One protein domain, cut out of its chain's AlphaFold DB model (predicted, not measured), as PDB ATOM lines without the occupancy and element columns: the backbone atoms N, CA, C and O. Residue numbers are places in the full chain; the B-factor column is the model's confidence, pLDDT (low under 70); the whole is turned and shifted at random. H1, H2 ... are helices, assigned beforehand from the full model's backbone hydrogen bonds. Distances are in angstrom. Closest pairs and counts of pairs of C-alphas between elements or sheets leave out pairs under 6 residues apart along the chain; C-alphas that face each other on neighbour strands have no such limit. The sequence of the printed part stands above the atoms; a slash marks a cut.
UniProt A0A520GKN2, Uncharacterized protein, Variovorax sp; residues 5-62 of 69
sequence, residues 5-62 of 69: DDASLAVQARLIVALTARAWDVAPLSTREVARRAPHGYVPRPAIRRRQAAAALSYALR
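What this domain is: This is residues 5 to 62 of the 69 residues of an uncharacterized protein of Variovorax sp (UniProt A0A520GKN2). Two long helices, H1 and H3, make the opposite ends of a stretched-out rod with no packed core, and the short helix H2 sits between them, set across the long axis. H1 slants to that axis, while H3 runs along it. The 58 printed residues hold three named helices, in the order H1, H2, H3, and no named strand: the class is all helix. The whole is extended, with a radius of gyration of the C-alphas of 17.8 A and spans of 60 by 24 by 17 A.

Where its parts are: Find C-alpha 5 at (54.842, 28.872, 25.677); from there H1, residues 5 to 23, runs 26.9 A to C-alpha 23 at (38.312, 24.982, 46.482). Look next at residues 31 to 37 for H2. H3, residues 45 to 60, runs 22.5 A to C-alpha 60 at (20.780, 63.765, 59.348).

How they stand to each other: H1 and H2 are apart, with no C-alpha of the one within 8 A of the other. By the same test H2 and H3 are apart, and so are H1 and H3. Residues 5 to 17 of H1 stand free, and so do residues 46 to 62, of which 46 to 60 belong to H3. In H1, H2 and H3 every O i to N i+4 pair is within hydrogen-bond range.

The domain as a whole: The C-alphas of Asp 5 and Arg 62, the two farthest apart, are 60.5 A apart. The printed part has no cut, and both links are short. Look for pLDDT under 70 at residues 5 to 7 and residue 39.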
ATOM      1  N   ASP A   5      55.141  29.983  24.781       67.69
ATOM      2  CA  ASP A   5      54.842  28.872  25.677       67.69
ATOM      3  C   ASP A   5      54.998  29.235  27.165       67.69
ATOM      4  O   ASP A   5      54.171  28.832  27.982       67.69
ATOM      5  N   ASP A   6      55.983  30.063  27.534       67.25
ATOM      6  CA  ASP A   6      56.208  30.470  28.932       67.25
ATOM      7  C   ASP A   6      55.095  31.399  29.429       67.25
ATOM      8  O   ASP A   6      54.635  31.305  30.572       67.25
ATOM      9  N   ALA A   7      54.626  32.295  28.556       67.44
ATOM     10  CA  ALA A   7      53.502  33.174  28.859       67.44
ATOM     11  C   ALA A   7      52.208  32.364  29.052       67.44
ATOM     12  O   ALA A   7      51.444  32.644  29.979       67.44
ATOM     13  N   SER A   8      52.001  31.330  28.231       82.00
ATOM     14  CA  SER A   8      50.886  30.388  28.361       82.00
ATOM     15  C   SER A   8      50.969  29.583  29.665       82.00
ATOM     16  O   SER A   8      50.002  29.534  30.433       82.00
ATOM     17  N   LEU A   9      52.151  29.054  30.003       86.31
ATOM     18  CA  LEU A   9      52.387  28.291  31.230       86.31
ATOM     19  C   LEU A   9      52.136  29.136  32.484       86.31
ATOM     20  O   LEU A   9      51.472  28.687  33.419       86.31
ATOM     21  N   ALA A  10      52.616  30.381  32.504       84.25
ATOM     22  CA  ALA A  10      52.403  31.290  33.625       84.25
ATOM     23  C   ALA A  10      50.916  31.629  33.825       84.25
ATOM     24  O   ALA A  10      50.453  31.775  34.961       84.25
ATOM     25  N   VAL A  11      50.149  31.753  32.738       84.69
ATOM     26  CA  VAL A  11      48.694  31.952  32.799       84.69
ATOM     27  C   VAL A  11      48.005  30.700  33.343       84.69
ATOM     28  O   VAL A  11      47.169  30.808  34.245       84.69
ATOM     29  N   GLN A  12      48.399  29.519  32.873       86.38
ATOM     30  CA  GLN A  12      47.814  28.249  33.297       86.38
ATOM     31  C   GLN A  12      48.122  27.922  34.763       86.38
ATOM     32  O   GLN A  12      47.223  27.553  35.518       86.38
ATOM     33  N   ALA A  13      49.355  28.163  35.212       88.44
ATOM     34  CA  ALA A  13      49.743  28.023  36.611       88.44
ATOM     35  C   ALA A  13      48.918  28.943  37.525       88.44
ATOM     36  O   ALA A  13      48.413  28.505  38.560       88.44
ATOM     37  N   ARG A  14      48.700  30.204  37.125       85.25
ATOM     38  CA  ARG A  14      47.855  31.147  37.880       85.25
ATOM     39  C   ARG A  14      46.399  30.689  37.959       85.25
ATOM     40  O   ARG A  14      45.778  30.872  39.003       85.25
ATOM     41  N   LEU A  15      45.861  30.099  36.889       85.31
ATOM     42  CA  LEU A  15      44.510  29.532  36.885       85.31
ATOM     43  C   LEU A  15      44.390  28.354  37.853       85.31
ATOM     44  O   LEU A  15      43.471  28.343  38.669       85.31
ATOM     45  N   ILE A  16      45.337  27.411  37.812       88.12
ATOM     46  CA  ILE A  16      45.352  26.249  38.710       88.12
ATOM     47  C   ILE A  16      45.416  26.710  40.168       88.12
ATOM     48  O   ILE A  16      44.573  26.310  40.963       88.12
ATOM     49  N   VAL A  17      46.343  27.614  40.500       86.06
ATOM     50  CA  VAL A  17      46.477  28.170  41.858       86.06
ATOM     51  C   VAL A  17      45.204  28.897  42.303       86.06
ATOM     52  O   VAL A  17      44.781  28.765  43.448       86.06
ATOM     53  N   ALA A  18      44.559  29.662  41.418       81.56
ATOM     54  CA  ALA A  18      43.320  30.357  41.756       81.56
ATOM     55  C   ALA A  18      42.156  29.387  42.017       81.56
ATOM     56  O   ALA A  18      41.370  29.619  42.941       81.56
ATOM     57  N   LEU A  19      42.047  28.316  41.224       84.00
ATOM     58  CA  LEU A  19      41.021  27.284  41.375       84.00
ATOM     59  C   LEU A  19      41.224  26.470  42.656       84.00
ATOM     60  O   LEU A  19      40.271  26.298  43.416       84.00
ATOM     61  N   THR A  20      42.451  26.028  42.936       86.56
ATOM     62  CA  THR A  20      42.763  25.263  44.152       86.56
ATOM     63  C   THR A  20      42.575  26.112  45.403       86.56
ATOM     64  O   THR A  20      41.909  25.676  46.337       86.56
ATOM     65  N   ALA A  21      43.041  27.366  45.395       82.94
ATOM     66  CA  ALA A  21      42.830  28.285  46.509       82.94
ATOM     67  C   ALA A  21      41.341  28.560  46.777       82.94
ATOM     68  O   ALA A  21      40.957  28.747  47.928       82.94
ATOM     69  N   ARG A  22      40.493  28.577  45.737       77.25
ATOM     70  CA  ARG A  22      39.037  28.709  45.895       77.25
ATOM     71  C   ARG A  22      38.402  27.438  46.455       77.25
ATOM     72  O   ARG A  22      37.520  27.544  47.297       77.25
ATOM     73  N   ALA A  23      38.828  26.261  45.997       84.50
ATOM     74  CA  ALA A  23      38.312  24.982  46.482       84.50
ATOM     75  C   ALA A  23      38.660  24.730  47.960       84.50
ATOM     76  O   ALA A  23      37.901  24.073  48.663       84.50
ATOM     77  N   TRP A  24      39.792  25.261  48.421       87.44
ATOM     78  CA  TRP A  24      40.307  25.070  49.781       87.44
ATOM     79  C   TRP A  24      39.983  26.246  50.719       87.44
ATOM     80  O   TRP A  24      40.513  26.308  51.822       87.44
ATOM     81  N   ASP A  25      39.157  27.194  50.264       80.25
ATOM     82  CA  ASP A  25      38.787  28.428  50.976       80.25
ATOM     83  C   ASP A  25      39.984  29.207  51.560       80.25
ATOM     84  O   ASP A  25      39.941  29.796  52.642       80.25
ATOM     85  N   VAL A  26      41.101  29.226  50.825       80.12
ATOM     86  CA  VAL A  26      42.298  29.958  51.241       80.12
ATOM     87  C   VAL A  26      42.027  31.456  51.135       80.12
ATOM     88  O   VAL A  26      41.695  31.980  50.055       80.12
ATOM     89  N   ALA A  27      42.222  32.150  52.261       76.00
ATOM     90  CA  ALA A  27      42.059  33.591  52.357       76.00
ATOM     91  C   ALA A  27      42.920  34.304  51.289       76.00
ATOM     92  O   ALA A  27      44.118  34.039  51.178       76.00
ATOM     93  N   PRO A  28      42.331  35.198  50.474       76.25
ATOM     94  CA  PRO A  28      43.067  35.927  49.445       76.25
ATOM     95  C   PRO A  28      44.128  36.837  50.071       76.25
ATOM     96  O   PRO A  28      43.870  37.515  51.065       76.25
ATOM     97  N   LEU A  29      45.308  36.896  49.449       76.94
ATOM     98  CA  LEU A  29      46.476  37.607  49.980       76.94
ATOM     99  C   LEU A  29      46.343  39.129  49.849       76.94
ATOM    100  O   LEU A  29      47.065  39.882  50.498       76.94
ATOM    101  N   SER A  30      45.431  39.609  48.995       76.69
ATOM    102  CA  SER A  30      45.218  41.041  48.800       76.69
ATOM    103  C   SER A  30      43.781  41.416  48.450       76.69
ATOM    104  O   SER A  30      43.033  40.676  47.811       76.69
ATOM    105  N   THR A  31      43.432  42.662  48.759       70.00
ATOM    106  CA  THR A  31      42.185  43.333  48.364       70.00
ATOM    107  C   THR A  31      41.913  43.241  46.855       70.00
ATOM    108  O   THR A  31      40.763  43.121  46.441       70.00
ATOM    109  N   ARG A  32      42.960  43.251  46.017       74.75
ATOM    110  CA  ARG A  32      42.843  43.121  44.554       74.75
ATOM    111  C   ARG A  32      42.461  41.705  44.123       74.75
ATOM    112  O   ARG A  32      41.765  41.532  43.128       74.75
ATOM    113  N   GLU A  33      42.893  40.688  44.859       74.38
ATOM    114  CA  GLU A  33      42.485  39.306  44.603       74.38
ATOM    115  C   GLU A  33      41.036  39.059  44.977       74.38
ATOM    116  O   GLU A  33      40.316  38.437  44.196       74.38
ATOM    117  N   VAL A  34      40.586  39.623  46.102       74.12
ATOM    118  CA  VAL A  34      39.156  39.642  46.434       74.12
ATOM    119  C   VAL A  34      38.377  40.308  45.300       74.12
ATOM    120  O   VAL A  34      37.328  39.810  44.895       74.12
ATOM    121  N   ALA A  35      38.944  41.375  44.719       75.50
ATOM    122  CA  ALA A  35      38.302  42.095  43.634       75.50
ATOM    123  C   ALA A  35      38.023  41.263  42.391       75.50
ATOM    124  O   ALA A  35      36.941  41.343  41.819       75.50
ATOM    125  N   ARG A  36      38.992  40.430  42.017       74.62
ATOM    126  CA  ARG A  36      38.872  39.514  40.880       74.62
ATOM    127  C   ARG A  36      37.947  38.332  41.159       74.62
ATOM    128  O   ARG A  36      37.354  37.812  40.224       74.62
ATOM    129  N   ARG A  37      37.850  37.884  42.415       72.56
ATOM    130  CA  ARG A  37      37.001  36.744  42.804       72.56
ATOM    131  C   ARG A  37      35.524  37.122  42.960       72.56
ATOM    132  O   ARG A  37      34.687  36.223  42.969       72.56
ATOM    133  N   ALA A  38      35.192  38.407  43.100       73.69
ATOM    134  CA  ALA A  38      33.824  38.841  43.362       73.69
ATOM    135  C   ALA A  38      32.944  38.765  42.094       73.69
ATOM    136  O   ALA A  38      33.202  39.497  41.138       73.69
ATOM    137  N   PRO A  39      31.870  37.955  42.085       68.06
ATOM    138  CA  PRO A  39      31.016  37.775  40.907       68.06
ATOM    139  C   PRO A  39      30.209  39.024  40.512       68.06
ATOM    140  O   PRO A  39      29.744  39.113  39.380       68.06
ATOM    141  N   HIS A  40      30.031  39.994  41.415       73.06
ATOM    142  CA  HIS A  40      29.128  41.143  41.219       73.06
ATOM    143  C   HIS A  40      29.836  42.503  41.315       73.06
ATOM    144  O   HIS A  40      29.209  43.522  41.592       73.06
ATOM    145  N   GLY A  41      31.152  42.523  41.091       74.25
ATOM    146  CA  GLY A  41      31.979  43.699  41.336       74.25
ATOM    147  C   GLY A  41      32.330  43.821  42.817       74.25
ATOM    148  O   GLY A  41      31.494  43.699  43.712       74.25
ATOM    149  N   TYR A  42      33.610  44.022  43.098       78.69
ATOM    150  CA  TYR A  42      34.089  44.118  44.466       78.69
ATOM    151  C   TYR A  42      34.162  45.554  44.937       78.69
ATOM    152  O   TYR A  42      34.854  46.386  44.349       78.69
ATOM    153  N   VAL A  43      33.516  45.807  46.067       75.81
ATOM    154  CA  VAL A  43      33.627  47.071  46.778       75.81
ATOM    155  C   VAL A  43      34.366  46.805  48.090       75.81
ATOM    156  O   VAL A  43      33.861  46.061  48.933       75.81
ATOM    157  N   PRO A  44      35.555  47.398  48.299       78.62
ATOM    158  CA  PRO A  44      36.273  47.262  49.558       78.62
ATOM    159  C   PRO A  44      35.402  47.685  50.746       78.62
ATOM    160  O   PRO A  44      34.716  48.708  50.694       78.62
ATOM    161  N   ARG A  45      35.489  46.955  51.864       82.00
ATOM    162  CA  ARG A  45      34.738  47.268  53.096       82.00
ATOM    163  C   ARG A  45      34.859  48.736  53.548       82.00
ATOM    164  O   ARG A  45      33.833  49.298  53.932       82.00
ATOM    165  N   PRO A  46      36.032  49.402  53.477       81.12
ATOM    166  CA  PRO A  46      36.130  50.823  53.815       81.12
ATOM    167  C   PRO A  46      35.280  51.721  52.911       81.12
ATOM    168  O   PRO A  46      34.693  52.685  53.393       81.12
ATOM    169  N   ALA A  47      35.171  51.401  51.618       82.75
ATOM    170  CA  ALA A  47      34.345  52.159  50.682       82.75
ATOM    171  C   ALA A  47      32.850  51.991  50.994       82.75
ATOM    172  O   ALA A  47      32.113  52.975  50.988       82.75
ATOM    173  N   ILE A  48      32.421  50.778  51.368       84.56
ATOM    174  CA  ILE A  48      31.052  50.524  51.846       84.56
ATOM    175  C   ILE A  48      30.759  51.366  53.094       84.56
ATOM    176  O   ILE A  48      29.753  52.068  53.136       84.56
ATOM    177  N   ARG A  49      31.664  51.360  54.082       87.38
ATOM    178  CA  ARG A  49      31.506  52.146  55.317       87.38
ATOM    179  C   ARG A  49      31.449  53.647  55.049       87.38
ATOM    180  O   ARG A  49      30.600  54.326  55.611       87.38
ATOM    181  N   ARG A  50      32.305  54.167  54.163       87.00
ATOM    182  CA  ARG A  50      32.272  55.583  53.759       87.00
ATOM    183  C   ARG A  50      30.948  55.946  53.094       87.00
ATOM    184  O   ARG A  50      30.384  56.982  53.418       87.00
ATOM    185  N   ARG A  51      30.426  55.082  52.220       87.25
ATOM    186  CA  ARG A  51      29.118  55.286  51.582       87.25
ATOM    187  C   ARG A  51      27.984  55.295  52.607       87.25
ATOM    188  O   ARG A  51      27.118  56.156  52.530       87.25
ATOM    189  N   GLN A  52      28.001  54.368  53.563       90.50
ATOM    190  CA  GLN A  52      27.015  54.323  54.645       90.50
ATOM    191  C   GLN A  52      27.084  55.574  55.527       90.50
ATOM    192  O   GLN A  52      26.053  56.175  55.803       90.50
ATOM    193  N   ALA A  53      28.290  56.002  55.910       90.25
ATOM    194  CA  ALA A  53      28.488  57.219  56.691       90.25
ATOM    195  C   ALA A  53      28.004  58.466  55.936       90.25
ATOM    196  O   ALA A  53      27.287  59.284  56.505       90.25
ATOM    197  N   ALA A  54      28.323  58.584  54.643       88.88
ATOM    198  CA  ALA A  54      27.836  59.674  53.804       88.88
ATOM    199  C   ALA A  54      26.302  59.678  53.710       88.88
ATOM    200  O   ALA A  54      25.688  60.723  53.887       88.88
ATOM    201  N   ALA A  55      25.674  58.514  53.514       87.75
ATOM    202  CA  ALA A  55      24.216  58.397  53.477       87.75
ATOM    203  C   ALA A  55      23.561  58.786  54.815       87.75
ATOM    204  O   ALA A  55      22.562  59.503  54.819       87.75
ATOM    205  N   ALA A  56      24.137  58.360  55.943       88.56
ATOM    206  CA  ALA A  56      23.661  58.725  57.276       88.56
ATOM    207  C   ALA A  56      23.776  60.236  57.532       88.56
ATOM    208  O   ALA A  56      22.836  60.844  58.041       88.56
ATOM    209  N   LEU A  57      24.886  60.859  57.119       88.56
ATOM    210  CA  LEU A  57      25.068  62.309  57.197       88.56
ATOM    211  C   LEU A  57      24.063  63.051  56.312       88.56
ATOM    212  O   LEU A  57      23.438  63.994  56.780       88.56
ATOM    213  N   SER A  58      23.853  62.614  55.067       81.69
ATOM    214  CA  SER A  58      22.851  63.211  54.175       81.69
ATOM    215  C   SER A  58      21.431  63.101  54.729       81.69
ATOM    216  O   SER A  58      20.633  64.007  54.519       81.69
ATOM    217  N   TYR A  59      21.112  62.017  55.439       80.31
ATOM    218  CA  TYR A  59      19.833  61.874  56.129       80.31
ATOM    219  C   TYR A  59      19.721  62.815  57.335       80.31
ATOM    220  O   TYR A  59      18.714  63.500  57.476       80.31
ATOM    221  N   ALA A  60      20.759  62.894  58.171       80.31
ATOM    222  CA  ALA A  60      20.780  63.765  59.348       80.31
ATOM    223  C   ALA A  60      20.750  65.260  58.986       80.31
ATOM    224  O   ALA A  60      20.142  66.061  59.686       80.31
ATOM    225  N   LEU A  61      21.392  65.627  57.876       78.50
ATOM    226  CA  LEU A  61      21.413  66.982  57.328       78.50
ATOM    227  C   LEU A  61      20.206  67.273  56.434       78.50
ATOM    228  O   LEU A  61      20.130  68.370  55.882       78.50
ATOM    229  N   ARG A  62      19.281  66.318  56.245       70.31
ATOM    230  CA  ARG A  62      18.089  66.555  55.435       70.31
ATOM    231  C   ARG A  62      17.219  67.568  56.181       70.31
ATOM    232  O   ARG A  62      16.694  67.217  57.238       70.31
TER     233      ARG A  62